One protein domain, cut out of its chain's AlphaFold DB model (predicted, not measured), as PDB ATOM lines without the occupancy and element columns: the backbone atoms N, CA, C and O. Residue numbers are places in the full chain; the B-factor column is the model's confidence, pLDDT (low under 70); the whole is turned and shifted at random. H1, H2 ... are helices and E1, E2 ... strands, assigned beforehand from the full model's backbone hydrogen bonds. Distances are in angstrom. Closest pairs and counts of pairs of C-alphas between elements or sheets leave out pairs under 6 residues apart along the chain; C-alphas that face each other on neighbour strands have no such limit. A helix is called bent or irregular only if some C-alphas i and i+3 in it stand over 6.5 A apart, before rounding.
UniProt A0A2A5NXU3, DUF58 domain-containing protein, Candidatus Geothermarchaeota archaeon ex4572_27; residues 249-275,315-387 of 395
ATOM      1  N   THR A 249     301.618 296.896 150.493       92.69
ATOM      2  CA  THR A 249     302.185 295.578 150.829       92.69
ATOM      3  C   THR A 249     302.912 294.951 149.640       92.69
ATOM      4  O   THR A 249     304.018 294.427 149.792       92.69
ATOM      5  N   VAL A 250     302.320 295.022 148.443       92.25
ATOM      6  CA  VAL A 250     302.947 294.509 147.214       92.25
ATOM      7  C   VAL A 250     304.195 295.322 146.866       92.25
ATOM      8  O   VAL A 250     305.239 294.741 146.563       92.25
ATOM      9  N   ALA A 251     304.121 296.652 146.966       92.50
ATOM     10  CA  ALA A 251     305.262 297.533 146.731       92.50
ATOM     11  C   ALA A 251     306.392 297.301 147.747       92.50
ATOM     12  O   ALA A 251     307.553 297.229 147.355       92.50
ATOM     13  N   ARG A 252     306.071 297.086 149.028       93.94
ATOM     14  CA  ARG A 252     307.046 296.788 150.088       93.94
ATOM     15  C   ARG A 252     307.792 295.489 149.799       93.94
ATOM     16  O   ARG A 252     309.019 295.446 149.866       93.94
ATOM     17  N   TRP A 253     307.058 294.444 149.412       93.06
ATOM     18  CA  TRP A 253     307.644 293.170 148.993       93.06
ATOM     19  C   TRP A 253     308.557 293.335 147.769       93.06
ATOM     20  O   TRP A 253     309.667 292.799 147.750       93.06
ATOM     21  N   LEU A 254     308.133 294.118 146.769       91.25
ATOM     22  CA  LEU A 254     308.933 294.390 145.574       91.25
ATOM     23  C   LEU A 254     310.208 295.184 145.900       91.25
ATOM     24  O   LEU A 254     311.284 294.845 145.406       91.25
ATOM     25  N   ALA A 255     310.102 296.206 146.753       92.38
ATOM     26  CA  ALA A 255     311.228 297.005 147.223       92.38
ATOM     27  C   ALA A 255     312.269 296.136 147.941       92.38
ATOM     28  O   ALA A 255     313.454 296.188 147.604       92.38
ATOM     29  N   ALA A 256     311.829 295.262 148.851       91.44
ATOM     30  CA  ALA A 256     312.708 294.306 149.524       91.44
ATOM     31  C   ALA A 256     313.439 293.393 148.519       91.44
ATOM     32  O   ALA A 256     314.656 293.222 148.599       91.44
ATOM     33  N   LYS A 257     312.732 292.875 147.504       89.31
ATOM     34  CA  LYS A 257     313.334 292.029 146.454       89.31
ATOM     35  C   LYS A 257     314.347 292.765 145.576       89.31
ATOM     36  O   LYS A 257     315.327 292.160 145.132       89.31
ATOM     37  N   LEU A 258     314.129 294.053 145.316       87.38
ATOM     38  CA  LEU A 258     315.078 294.903 144.594       87.38
ATOM     39  C   LEU A 258     316.354 295.143 145.403       87.38
ATOM     40  O   LEU A 258     317.450 295.033 144.856       87.38
ATOM     41  N   ILE A 259     316.219 295.393 146.706       88.56
ATOM     42  CA  ILE A 259     317.347 295.573 147.628       88.56
ATOM     43  C   ILE A 259     318.205 294.302 147.734       88.56
ATOM     44  O   ILE A 259     319.430 294.395 147.800       88.56
ATOM     45  N   GLU A 260     317.582 293.121 147.717       86.94
ATOM     46  CA  GLU A 260     318.263 291.815 147.696       86.94
ATOM     47  C   GLU A 260     319.009 291.530 146.374       86.94
ATOM     48  O   GLU A 260     319.675 290.504 146.253       86.94
ATOM     49  N   GLY A 261     318.878 292.387 145.353       74.94
ATOM     50  CA  GLY A 261     319.482 292.181 144.031       74.94
ATOM     51  C   GLY A 261     318.793 291.106 143.179       74.94
ATOM     52  O   GLY A 261     319.308 290.741 142.127       74.94
ATOM     53  N   ARG A 262     317.621 290.602 143.600       61.03
ATOM     54  CA  ARG A 262     316.887 289.497 142.945       61.03
ATOM     55  C   ARG A 262     315.679 289.948 142.105       61.03
ATOM     56  O   ARG A 262     315.015 289.116 141.500       61.03
ATOM     57  N   GLY A 263     315.381 291.250 142.052       55.53
ATOM     58  CA  GLY A 263     314.155 291.799 141.442       55.53
ATOM     59  C   GLY A 263     314.220 292.193 139.958       55.53
ATOM     60  O   GLY A 263     313.193 292.568 139.397       55.53
ATOM     61  N   ALA A 264     315.380 292.125 139.293       53.50
ATOM     62  CA  ALA A 264     315.550 292.692 137.945       53.50
ATOM     63  C   ALA A 264     314.649 292.042 136.867       53.50
ATOM     64  O   ALA A 264     314.147 292.739 135.985       53.50
ATOM     65  N   ALA A 265     314.384 290.732 136.962       51.97
ATOM     66  CA  ALA A 265     313.546 289.999 136.003       51.97
ATOM     67  C   ALA A 265     312.031 290.142 136.271       51.97
ATOM     68  O   ALA A 265     311.239 290.230 135.334       51.97
ATOM     69  N   THR A 266     311.607 290.224 137.537       52.06
ATOM     70  CA  THR A 266     310.187 290.335 137.938       52.06
ATOM     71  C   THR A 266     309.602 291.716 137.619       52.06
ATOM     72  O   THR A 266     308.420 291.859 137.326       52.06
ATOM     73  N   VAL A 267     310.454 292.739 137.606       50.34
ATOM     74  CA  VAL A 267     310.110 294.141 137.343       50.34
ATOM     75  C   VAL A 267     309.827 294.422 135.856       50.34
ATOM     76  O   VAL A 267     309.092 295.357 135.531       50.34
ATOM     77  N   ALA A 268     310.330 293.587 134.940       46.22
ATOM     78  CA  ALA A 268     310.018 293.676 133.510       46.22
ATOM     79  C   ALA A 268     308.569 293.255 133.181       46.22
ATOM     80  O   ALA A 268     307.993 293.768 132.221       46.22
ATOM     81  N   ALA A 269     307.961 292.380 133.994       46.38
ATOM     82  CA  ALA A 269     306.568 291.944 133.843       46.38
ATOM     83  C   ALA A 269     305.552 293.018 134.287       46.38
ATOM     84  O   ALA A 269     304.439 293.075 133.772       46.38
ATOM     85  N   ILE A 270     305.960 293.945 135.162       48.25
ATOM     86  CA  ILE A 270     305.159 295.091 135.641       48.25
ATOM     87  C   ILE A 270     305.269 296.294 134.666       48.25
ATOM     88  O   ILE A 270     305.084 297.455 135.020       48.25
ATOM     89  N   ARG A 271     305.580 296.047 133.386       44.12
ATOM     90  CA  ARG A 271     305.600 297.080 132.328       44.12
ATOM     91  C   ARG A 271     304.215 297.666 132.012       44.12
ATOM     92  O   ARG A 271     304.142 298.696 131.349       44.12
ATOM     93  N   GLY A 272     303.136 297.051 132.500       41.03
ATOM     94  CA  GLY A 272     301.758 297.527 132.326       41.03
ATOM     95  C   GLY A 272     301.386 298.783 133.128       41.03
ATOM     96  O   GLY A 272     300.356 299.378 132.839       41.03
ATOM     97  N   LEU A 273     302.211 299.228 134.086       43.94
ATOM     98  CA  LEU A 273     301.931 300.397 134.943       43.94
ATOM     99  C   LEU A 273     302.295 301.762 134.319       43.94
ATOM    100  O   LEU A 273     302.374 302.759 135.025       43.94
ATOM    101  N   GLY A 274     302.543 301.841 133.007       40.31
ATOM    102  CA  GLY A 274     302.764 303.133 132.335       40.31
ATOM    103  C   GLY A 274     304.091 303.835 132.661       40.31
ATOM    104  O   GLY A 274     304.281 304.982 132.272       40.31
ATOM    105  N   LEU A 275     305.037 303.152 133.309       46.41
ATOM    106  CA  LEU A 275     306.381 303.665 133.600       46.41
ATOM    107  C   LEU A 275     307.252 303.636 132.328       46.41
ATOM    108  O   LEU A 275     308.071 302.736 132.128       46.41
ATOM    109  N   SER A 315     318.636 312.122 132.215       49.88
ATOM    110  CA  SER A 315     318.898 312.868 133.451       49.88
ATOM    111  C   SER A 315     320.342 312.667 133.921       49.88
ATOM    112  O   SER A 315     320.719 311.575 134.352       49.88
ATOM    113  N   SER A 316     321.189 313.693 133.791       49.31
ATOM    114  CA  SER A 316     322.469 313.693 134.491       49.31
ATOM    115  C   SER A 316     322.158 313.951 135.960       49.31
ATOM    116  O   SER A 316     322.265 315.083 136.410       49.31
ATOM    117  N   ALA A 317     321.689 312.901 136.639       56.38
ATOM    118  CA  ALA A 317     321.563 312.722 138.079       56.38
ATOM    119  C   ALA A 317     321.297 314.005 138.882       56.38
ATOM    120  O   ALA A 317     321.981 314.261 139.875       56.38
ATOM    121  N   GLU A 318     320.298 314.804 138.491       67.88
ATOM    122  CA  GLU A 318     319.684 315.664 139.495       67.88
ATOM    123  C   GLU A 318     319.081 314.720 140.537       67.88
ATOM    124  O   GLU A 318     318.345 313.794 140.170       67.88
ATOM    125  N   PRO A 319     319.477 314.855 141.812       75.50
ATOM    126  CA  PRO A 319     319.021 313.932 142.824       75.50
ATOM    127  C   PRO A 319     317.505 314.054 142.949       75.50
ATOM    128  O   PRO A 319     316.979 315.143 143.186       75.50
ATOM    129  N   LEU A 320     316.798 312.935 142.797       86.50
ATOM    130  CA  LEU A 320     315.359 312.891 143.019       86.50
ATOM    131  C   LEU A 320     315.099 313.193 144.493       86.50
ATOM    132  O   LEU A 320     315.629 312.507 145.364       86.50
ATOM    133  N   ILE A 321     314.267 314.185 144.788       91.50
ATOM    134  CA  ILE A 321     313.821 314.440 146.157       91.50
ATOM    135  C   ILE A 321     312.471 313.754 146.348       91.50
ATOM    136  O   ILE A 321     311.484 314.131 145.723       91.50
ATOM    137  N   VAL A 322     312.424 312.754 147.228       92.38
ATOM    138  CA  VAL A 322     311.166 312.155 147.686       92.38
ATOM    139  C   VAL A 322     310.813 312.782 149.027       92.38
ATOM    140  O   VAL A 322     311.466 312.518 150.038       92.38
ATOM    141  N   ALA A 323     309.789 313.631 149.024       92.44
ATOM    142  CA  ALA A 323     309.311 314.337 150.204       92.44
ATOM    143  C   ALA A 323     307.823 314.068 150.443       92.44
ATOM    144  O   ALA A 323     307.045 314.018 149.488       92.44
ATOM    145  N   GLY A 324     307.422 313.916 151.704       91.06
ATOM    146  CA  GLY A 324     306.018 313.702 152.051       91.06
ATOM    147  C   GLY A 324     305.795 313.335 153.513       91.06
ATOM    148  O   GLY A 324     306.711 312.851 154.183       91.06
ATOM    149  N   ASN A 325     304.562 313.556 153.975       92.00
ATOM    150  CA  ASN A 325     304.096 312.992 155.236       92.00
ATOM    151  C   ASN A 325     304.018 311.468 155.079       92.00
ATOM    152  O   ASN A 325     303.659 310.999 153.996       92.00
ATOM    153  N   VAL A 326     304.379 310.697 156.102       93.44
ATOM    154  CA  VAL A 326     304.189 309.237 156.127       93.44
ATOM    155  C   VAL A 326     303.039 308.799 157.031       93.44
ATOM    156  O   VAL A 326     302.607 307.646 156.924       93.44
ATOM    157  N   ASP A 327     302.551 309.697 157.885       93.44
ATOM    158  CA  ASP A 327     301.376 309.477 158.717       93.44
ATOM    159  C   ASP A 327     300.100 309.666 157.885       93.44
ATOM    160  O   ASP A 327     300.087 310.370 156.871       93.44
ATOM    161  N   ALA A 328     299.035 308.967 158.270       92.31
ATOM    162  CA  ALA A 328     297.775 308.961 157.532       92.31
ATOM    163  C   ALA A 328     296.574 308.931 158.478       92.31
ATOM    164  O   ALA A 328     296.646 308.362 159.567       92.31
ATOM    165  N   SER A 329     295.445 309.480 158.033       90.38
ATOM    166  CA  SER A 329     294.211 309.530 158.825       90.38
ATOM    167  C   SER A 329     293.371 308.250 158.752       90.38
ATOM    168  O   SER A 329     292.492 308.010 159.578       90.38
ATOM    169  N   SER A 330     293.635 307.399 157.756       91.38
ATOM    170  CA  SER A 330     292.917 306.143 157.523       91.38
ATOM    171  C   SER A 330     293.824 305.071 156.923       91.38
ATOM    172  O   SER A 330     294.882 305.364 156.366       91.38
ATOM    173  N   VAL A 331     293.396 303.807 156.999       90.44
ATOM    174  CA  VAL A 331     294.120 302.675 156.394       90.44
ATOM    175  C   VAL A 331     294.164 302.807 154.868       90.44
ATOM    176  O   VAL A 331     295.174 302.485 154.243       90.44
ATOM    177  N   GLU A 332     293.088 303.310 154.263       90.31
ATOM    178  CA  GLU A 332     293.008 303.611 152.838       90.31
ATOM    179  C   GLU A 332     294.010 304.685 152.415       90.31
ATOM    180  O   GLU A 332     294.733 304.496 151.433       90.31
ATOM    181  N   GLU A 333     294.086 305.788 153.159       91.44
ATOM    182  CA  GLU A 333     295.063 306.844 152.900       91.44
ATOM    183  C   GLU A 333     296.493 306.335 153.100       91.44
ATOM    184  O   GLU A 333     297.340 306.561 152.234       91.44
ATOM    185  N   ALA A 334     296.743 305.570 154.167       92.75
ATOM    186  CA  ALA A 334     298.043 304.963 154.434       92.75
ATOM    187  C   ALA A 334     298.503 304.084 153.262       92.75
ATOM    188  O   ALA A 334     299.632 304.219 152.796       92.75
ATOM    189  N   ASP A 335     297.629 303.220 152.728       92.94
ATOM    190  CA  ASP A 335     297.966 302.374 151.576       92.94
ATOM    191  C   ASP A 335     298.333 303.205 150.342       92.94
ATOM    192  O   ASP A 335     299.321 302.905 149.671       92.94
ATOM    193  N   VAL A 336     297.568 304.260 150.044       91.25
ATOM    194  CA  VAL A 336     297.807 305.138 148.886       91.25
ATOM    195  C   VAL A 336     299.121 305.905 149.034       91.25
ATOM    196  O   VAL A 336     299.942 305.913 148.112       91.25
ATOM    197  N   LEU A 337     299.332 306.521 150.194       93.44
ATOM    198  CA  LEU A 337     300.502 307.326 150.521       93.44
ATOM    199  C   LEU A 337     301.773 306.468 150.531       93.44
ATOM    200  O   LEU A 337     302.738 306.765 149.822       93.44
ATOM    201  N   HIS A 338     301.756 305.350 151.261       94.44
ATOM    202  CA  HIS A 338     302.897 304.437 151.357       94.44
ATOM    203  C   HIS A 338     303.210 303.816 150.001       94.44
ATOM    204  O   HIS A 338     304.380 303.721 149.628       94.44
ATOM    205  N   TYR A 339     302.189 303.432 149.226       94.06
ATOM    206  CA  TYR A 339     302.383 302.957 147.860       94.06
ATOM    207  C   TYR A 339     303.040 304.022 146.978       94.06
ATOM    208  O   TYR A 339     303.977 303.694 146.254       94.06
ATOM    209  N   SER A 340     302.595 305.281 147.051       93.31
ATOM    210  CA  SER A 340     303.180 306.389 146.286       93.31
ATOM    211  C   SER A 340     304.668 306.544 146.601       93.31
ATOM    212  O   SER A 340     305.500 306.423 145.698       93.31
ATOM    213  N   ILE A 341     305.023 306.678 147.882       94.56
ATOM    214  CA  ILE A 341     306.414 306.845 148.334       94.56
ATOM    215  C   ILE A 341     307.277 305.645 147.906       94.56
ATOM    216  O   ILE A 341     308.355 305.819 147.334       94.56
ATOM    217  N   LEU A 342     306.784 304.416 148.108       94.50
ATOM    218  CA  LEU A 342     307.484 303.200 147.681       94.50
ATOM    219  C   LEU A 342     307.648 303.137 146.165       94.50
ATOM    220  O   LEU A 342     308.710 302.747 145.686       94.50
ATOM    221  N   SER A 343     306.626 303.515 145.400       92.56
ATOM    222  CA  SER A 343     306.679 303.489 143.938       92.56
ATOM    223  C   SER A 343     307.727 304.459 143.389       92.56
ATOM    224  O   SER A 343     308.453 304.091 142.462       92.56
ATOM    225  N   GLN A 344     307.882 305.637 144.004       92.06
ATOM    226  CA  GLN A 344     308.930 306.598 143.655       92.06
ATOM    227  C   GLN A 344     310.317 306.041 143.979       92.06
ATOM    228  O   GLN A 344     311.175 305.992 143.101       92.06
ATOM    229  N   GLY A 345     310.522 305.511 145.192       92.06
ATOM    230  CA  GLY A 345     311.802 304.902 145.574       92.06
ATOM    231  C   GLY A 345     312.183 303.691 144.709       92.06
ATOM    232  O   GLY A 345     313.342 303.529 144.320       92.06
ATOM    233  N   ILE A 346     311.207 302.851 144.346       91.06
ATOM    234  CA  ILE A 346     311.396 301.729 143.414       91.06
ATOM    235  C   ILE A 346     311.795 302.245 142.031       91.06
ATOM    236  O   ILE A 346     312.713 301.696 141.420       91.06
ATOM    237  N   THR A 347     311.128 303.287 141.533       87.62
ATOM    238  CA  THR A 347     311.408 303.873 140.214       87.62
ATOM    239  C   THR A 347     312.807 304.478 140.179       87.62
ATOM    240  O   THR A 347     313.597 304.103 139.316       87.62
ATOM    241  N   ALA A 348     313.174 305.272 141.185       87.88
ATOM    242  CA  ALA A 348     314.515 305.838 141.322       87.88
ATOM    243  C   ALA A 348     315.603 304.756 141.384       87.88
ATOM    244  O   ALA A 348     316.639 304.856 140.729       87.88
ATOM    245  N   THR A 349     315.333 303.656 142.098       88.06
ATOM    246  CA  THR A 349     316.241 302.501 142.153       88.06
ATOM    247  C   THR A 349     316.423 301.832 140.796       88.06
ATOM    248  O   THR A 349     317.525 301.394 140.468       88.06
ATOM    249  N   ARG A 350     315.362 301.741 139.990       83.38
ATOM    250  CA  ARG A 350     315.438 301.166 138.640       83.38
ATOM    251  C   ARG A 350     316.206 302.053 137.672       83.38
ATOM    252  O   ARG A 350     316.917 301.529 136.822       83.38
ATOM    253  N   GLU A 351     316.030 303.360 137.790       82.25
ATOM    254  CA  GLU A 351     316.682 304.353 136.934       82.25
ATOM    255  C   GLU A 351     318.111 304.665 137.394       82.25
ATOM    256  O   GLU A 351     318.859 305.321 136.680       82.25
ATOM    257  N   SER A 352     318.528 304.104 138.536       84.00
ATOM    258  CA  SER A 352     319.827 304.366 139.167       84.00
ATOM    259  C   SER A 352     320.031 305.852 139.492       84.00
ATOM    260  O   SER A 352     321.153 306.351 139.463       84.00
ATOM    261  N   THR A 353     318.942 306.551 139.820       84.12
ATOM    262  CA  THR A 353     318.926 307.990 140.100       84.12
ATOM    263  C   THR A 353     319.210 308.242 141.583       84.12
ATOM    264  O   THR A 353     318.435 307.773 142.427       84.12
ATOM    265  N   PRO A 354     320.285 308.974 141.942       87.44
ATOM    266  CA  PRO A 354     320.544 309.358 143.328       87.44
ATOM    267  C   PRO A 354     319.306 309.999 143.950       87.44
ATOM    268  O   PRO A 354     318.629 310.787 143.297       87.44
ATOM    269  N   THR A 355     318.973 309.631 145.186       92.06
ATOM    270  CA  THR A 355     317.704 310.037 145.807       92.06
ATOM    271  C   THR A 355     317.944 310.642 147.184       92.06
ATOM    272  O   THR A 355     318.587 310.023 148.030       92.06
ATOM    273  N   SER A 356     317.411 311.838 147.410       94.25
ATOM    274  CA  SER A 356     317.329 312.497 148.715       94.25
ATOM    275  C   SER A 356     315.947 312.263 149.322       94.25
ATOM    276  O   SER A 356     314.944 312.263 148.605       94.25
ATOM    277  N   LEU A 357     315.873 312.092 150.640       95.44
ATOM    278  CA  LEU A 357     314.616 311.865 151.353       95.44
ATOM    279  C   LEU A 357     314.300 313.043 152.273       95.44
ATOM    280  O   LEU A 357     315.184 313.536 152.971       95.44
ATOM    281  N   ALA A 358     313.036 313.459 152.298       95.56
ATOM    282  CA  ALA A 358     312.488 314.415 153.257       95.56
ATOM    283  C   ALA A 358     311.106 313.927 153.724       95.56
ATOM    284  O   ALA A 358     310.062 314.442 153.326       95.56
ATOM    285  N   LEU A 359     311.119 312.865 154.527       95.69
ATOM    286  CA  LEU A 359     309.928 312.219 155.063       95.69
ATOM    287  C   LEU A 359     309.658 312.720 156.480       95.69
ATOM    288  O   LEU A 359     310.536 312.673 157.348       95.69
ATOM    289  N   TYR A 360     308.439 313.178 156.711       94.12
ATOM    290  CA  TYR A 360     307.978 313.701 157.992       94.12
ATOM    291  C   TYR A 360     306.752 312.919 158.468       94.12
ATOM    292  O   TYR A 360     306.062 312.313 157.661       94.12
ATOM    293  N   GLY A 361     306.545 312.870 159.775       92.00
ATOM    294  CA  GLY A 361     305.254 312.577 160.395       92.00
ATOM    295  C   GLY A 361     304.638 313.881 160.901       92.00
ATOM    296  O   GLY A 361     305.249 314.943 160.744       92.00
ATOM    297  N   ASP A 362     303.484 313.810 161.555       86.62
ATOM    298  CA  ASP A 362     302.778 315.017 162.022       86.62
ATOM    299  C   ASP A 362     303.587 315.812 163.062       86.62
ATOM    300  O   ASP A 362     303.645 317.040 163.007       86.62
ATOM    301  N   ASP A 363     304.309 315.112 163.941       87.69
ATOM    302  CA  ASP A 363     305.042 315.732 165.054       87.69
ATOM    303  C   ASP A 363     306.572 315.686 164.902       87.69
ATOM    304  O   ASP A 363     307.306 316.149 165.779       87.69
ATOM    305  N   SER A 364     307.105 315.064 163.844       90.50
ATOM    306  CA  SER A 364     308.554 314.835 163.752       90.50
ATOM    307  C   SER A 364     309.077 314.602 162.339       90.50
ATOM    308  O   SER A 364     308.390 314.083 161.466       90.50
ATOM    309  N   VAL A 365     310.353 314.924 162.118       92.62
ATOM    310  CA  VAL A 365     311.072 314.514 160.905       92.62
ATOM    311  C   VAL A 365     311.498 313.055 161.061       92.62
ATOM    312  O   VAL A 365     312.273 312.723 161.958       92.62
ATOM    313  N   ILE A 366     311.012 312.181 160.180       91.88
ATOM    314  CA  ILE A 366     311.276 310.737 160.244       91.88
ATOM    315  C   ILE A 366     312.559 310.381 159.492       91.88
ATOM    316  O   ILE A 366     313.347 309.567 159.980       91.88
ATOM    317  N   ALA A 367     312.786 311.003 158.334       92.06
ATOM    318  CA  ALA A 367     314.023 310.875 157.573       92.06
ATOM    319  C   ALA A 367     314.319 312.160 156.791       92.06
ATOM    320  O   ALA A 367     313.490 312.631 156.016       92.06
ATOM    321  N   SER A 368     315.528 312.696 156.950       94.56
ATOM    322  CA  SER A 368     316.058 313.773 156.115       94.56
ATOM    323  C   SER A 368     317.478 313.412 155.704       94.56
ATOM    324  O   SER A 368     318.341 313.220 156.560       94.56
ATOM    325  N   THR A 369     317.712 313.244 154.404       93.06
ATOM    326  CA  THR A 369     319.007 312.805 153.876       93.06
ATOM    327  C   THR A 369     319.425 313.667 152.694       93.06
ATOM    328  O   THR A 369     318.589 314.126 151.917       93.06
ATOM    329  N   GLY A 370     320.738 313.831 152.511       89.81
ATOM    330  CA  GLY A 370     321.280 314.257 151.220       89.81
ATOM    331  C   GLY A 370     321.100 313.175 150.141       89.81
ATOM    332  O   GLY A 370     320.499 312.130 150.418       89.81
ATOM    333  N   PRO A 371     321.647 313.389 148.933       89.88
ATOM    334  CA  PRO A 371     321.593 312.407 147.855       89.88
ATOM    335  C   PRO A 371     322.251 311.089 148.268       89.88
ATOM    336  O   PRO A 371     323.453 311.040 148.532       89.88
ATOM    337  N   LEU A 372     321.464 310.018 148.327       90.75
ATOM    338  CA  LEU A 372     321.934 308.669 148.625       90.75
ATOM    339  C   LEU A 372     321.990 307.811 147.359       90.75
ATOM    340  O   LEU A 372     321.295 308.073 146.373       90.75
ATOM    341  N   ASP A 373     322.772 306.729 147.433       89.31
ATOM    342  CA  ASP A 373     322.637 305.613 146.497       89.31
ATOM    343  C   ASP A 373     321.168 305.140 146.478       89.31
ATOM    344  O   ASP A 373     320.580 304.953 147.549       89.31
ATOM    345  N   PRO A 374     320.565 304.918 145.297       88.69
ATOM    346  CA  PRO A 374     319.147 304.596 145.179       88.69
ATOM    347  C   PRO A 374     318.694 303.401 146.036       88.69
ATOM    348  O   PRO A 374     317.597 303.414 146.596       88.69
ATOM    349  N   ARG A 375     319.535 302.364 146.196       90.56
ATOM    350  CA  ARG A 375     319.185 301.189 147.015       90.56
ATOM    351  C   ARG A 375     319.245 301.504 148.504       90.56
ATOM    352  O   ARG A 375     318.450 300.956 149.269       90.56
ATOM    353  N   LEU A 376     320.183 302.356 148.919       93.25
ATOM    354  CA  LEU A 376     320.247 302.858 150.291       93.25
ATOM    355  C   LEU A 376     319.058 303.775 150.591       93.25
ATOM    356  O   LEU A 376     318.415 303.588 151.620       93.25
ATOM    357  N   ALA A 377     318.694 304.668 149.667       93.56
ATOM    358  CA  ALA A 377     317.493 305.489 149.787       93.56
ATOM    359  C   ALA A 377     316.233 304.622 149.938       93.56
ATOM    360  O   ALA A 377     315.446 304.827 150.856       93.56
ATOM    361  N   LEU A 378     316.065 303.583 149.111       94.81
ATOM    362  CA  LEU A 378     314.915 302.678 149.214       94.81
ATOM    363  C   LEU A 378     314.880 301.895 150.542       94.81
ATOM    364  O   LEU A 378     313.798 301.638 151.073       94.81
ATOM    365  N   ARG A 379     316.041 301.534 151.111       95.94
ATOM    366  CA  ARG A 379     316.120 300.950 152.465       95.94
ATOM    367  C   ARG A 379     315.659 301.938 153.533       95.94
ATOM    368  O   ARG A 379     314.910 301.539 154.421       95.94
ATOM    369  N   GLU A 380     316.086 303.193 153.444       95.31
ATOM    370  CA  GLU A 380     315.664 304.240 154.380       95.31
ATOM    371  C   GLU A 380     314.169 304.552 154.251       95.31
ATOM    372  O   GLU A 380     313.496 304.690 155.267       95.31
ATOM    373  N   VAL A 381     313.603 304.529 153.038       95.94
ATOM    374  CA  VAL A 381     312.145 304.612 152.830       95.94
ATOM    375  C   VAL A 381     311.416 303.486 153.568       95.94
ATOM    376  O   VAL A 381     310.454 303.751 154.282       95.94
ATOM    377  N   LEU A 382     311.865 302.231 153.441       95.94
ATOM    378  CA  LEU A 382     311.235 301.109 154.148       95.94
ATOM    379  C   LEU A 382     311.284 301.287 155.672       95.94
ATOM    380  O   LEU A 382     310.268 301.082 156.332       95.94
ATOM    381  N   ARG A 383     312.432 301.724 156.209       95.31
ATOM    382  CA  ARG A 383     312.604 302.017 157.641       95.31
ATOM    383  C   ARG A 383     311.715 303.167 158.110       95.31
ATOM    384  O   ARG A 383     311.164 303.097 159.204       95.31
ATOM    385  N   ALA A 384     311.571 304.214 157.300       93.81
ATOM    386  CA  ALA A 384     310.701 305.346 157.598       93.81
ATOM    387  C   ALA A 384     309.228 304.913 157.648       93.81
ATOM    388  O   ALA A 384     308.521 305.243 158.596       93.81
ATOM    389  N   LEU A 385     308.786 304.097 156.688       94.19
ATOM    390  CA  LEU A 385     307.419 303.573 156.640       94.19
ATOM    391  C   LEU A 385     307.112 302.533 157.730       94.19
ATOM    392  O   LEU A 385     305.945 302.220 157.936       94.19
ATOM    393  N   ASP A 386     308.111 301.946 158.399       92.88
ATOM    394  CA  ASP A 386     307.893 301.120 159.604       92.88
ATOM    395  C   ASP A 386     307.553 301.986 160.836       92.88
ATOM    396  O   ASP A 386     307.041 301.471 161.829       92.88
ATOM    397  N   ARG A 387     307.843 303.295 160.785       92.12
ATOM    398  CA  ARG A 387     307.581 304.262 161.866       92.12
ATOM    399  C   ARG A 387     306.304 305.083 161.668       92.12
ATOM    400  O   ARG A 387     305.942 305.820 162.581       92.12
TER     401      ARG A 387
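What this domain is: This is residues 249 to 275 and 315 to 387 of the 395 residues of the protein "DUF58 domain-containing protein" of Candidatus Geothermarchaeota archaeon ex4572_27 (UniProt A0A2A5NXU3). A small three-stranded sheet has H3 and H4 side by side over one face, making two layers, and H1 packs on both helices on their side away from the sheet, whose other face is bare. Residues 268 to 274, of which 268 to 273 belong to H2, stick out. The printed part has 100 residues with named elements H1 H2 E1 H3 E2 E3 H4, a mixed sheet in the order E1 E2 E3, and the class mixed, helices and strands. It is compact, with a radius of gyration of the C-alphas of 13.2 A and spans of 39 by 30 by 24 A.

How they stand to each other: Start at H1, residues 249 to 259, in a bundle, three helices that touch one another, with H3, residues 331 to 351, and H4, residues 374 to 385. The closest C-alphas of H1 and H3 are Ala 255 and Ile 346, 6.1 A; H3 touches H1 with residues 339 to 346 alone. H3 and H4 run opposite ways at a shallow tilt of 11 degrees, closest at C-alphas 349 and 374, 4.7 A. E1, residues 320 to 325, H3 and E2, residues 355 to 360, form a strand-helix-strand unit, parallel neighbours joined through a helix, with a right-handed crossover; look for N 322 and O 356, 2.9 A. E2 and E3, residues 365 to 368, are an antiparallel hairpin, with N 359 and O 367 at 2.8 A. H3 is over E1 at a height over the sheet of 10.2 A. Every O i to N i+4 pair is within hydrogen-bond range in H1, H3 and H4; H2, residues 266 to 273, has 0 of 4, and 2 of 5 O i to N i+3 pairs.

Where its parts are: Find C-alpha 249 at (302.185, 295.578, 150.829), where H1 begins its 15.5 A. H2 is irregular: C-alphas 269 and 272 are 7.5 A apart. H3 spans 29.8 A, E1 16.6 A, E2 16.0 A, E3 7.0 A, and H4 16.4 A, to C-alpha 385 at (307.419, 303.573, 156.640).

The domain as a whole: The C-alphas farthest apart, Ala 265 and Asp 363, are 39.7 A apart. Residues 276 to 314 are not printed; C-alphas 275 and 315 are 15.5 A apart across this cut. Of the links printed whole, none is long. Confidence is under 70 at residues 262 to 275 and 315 to 318.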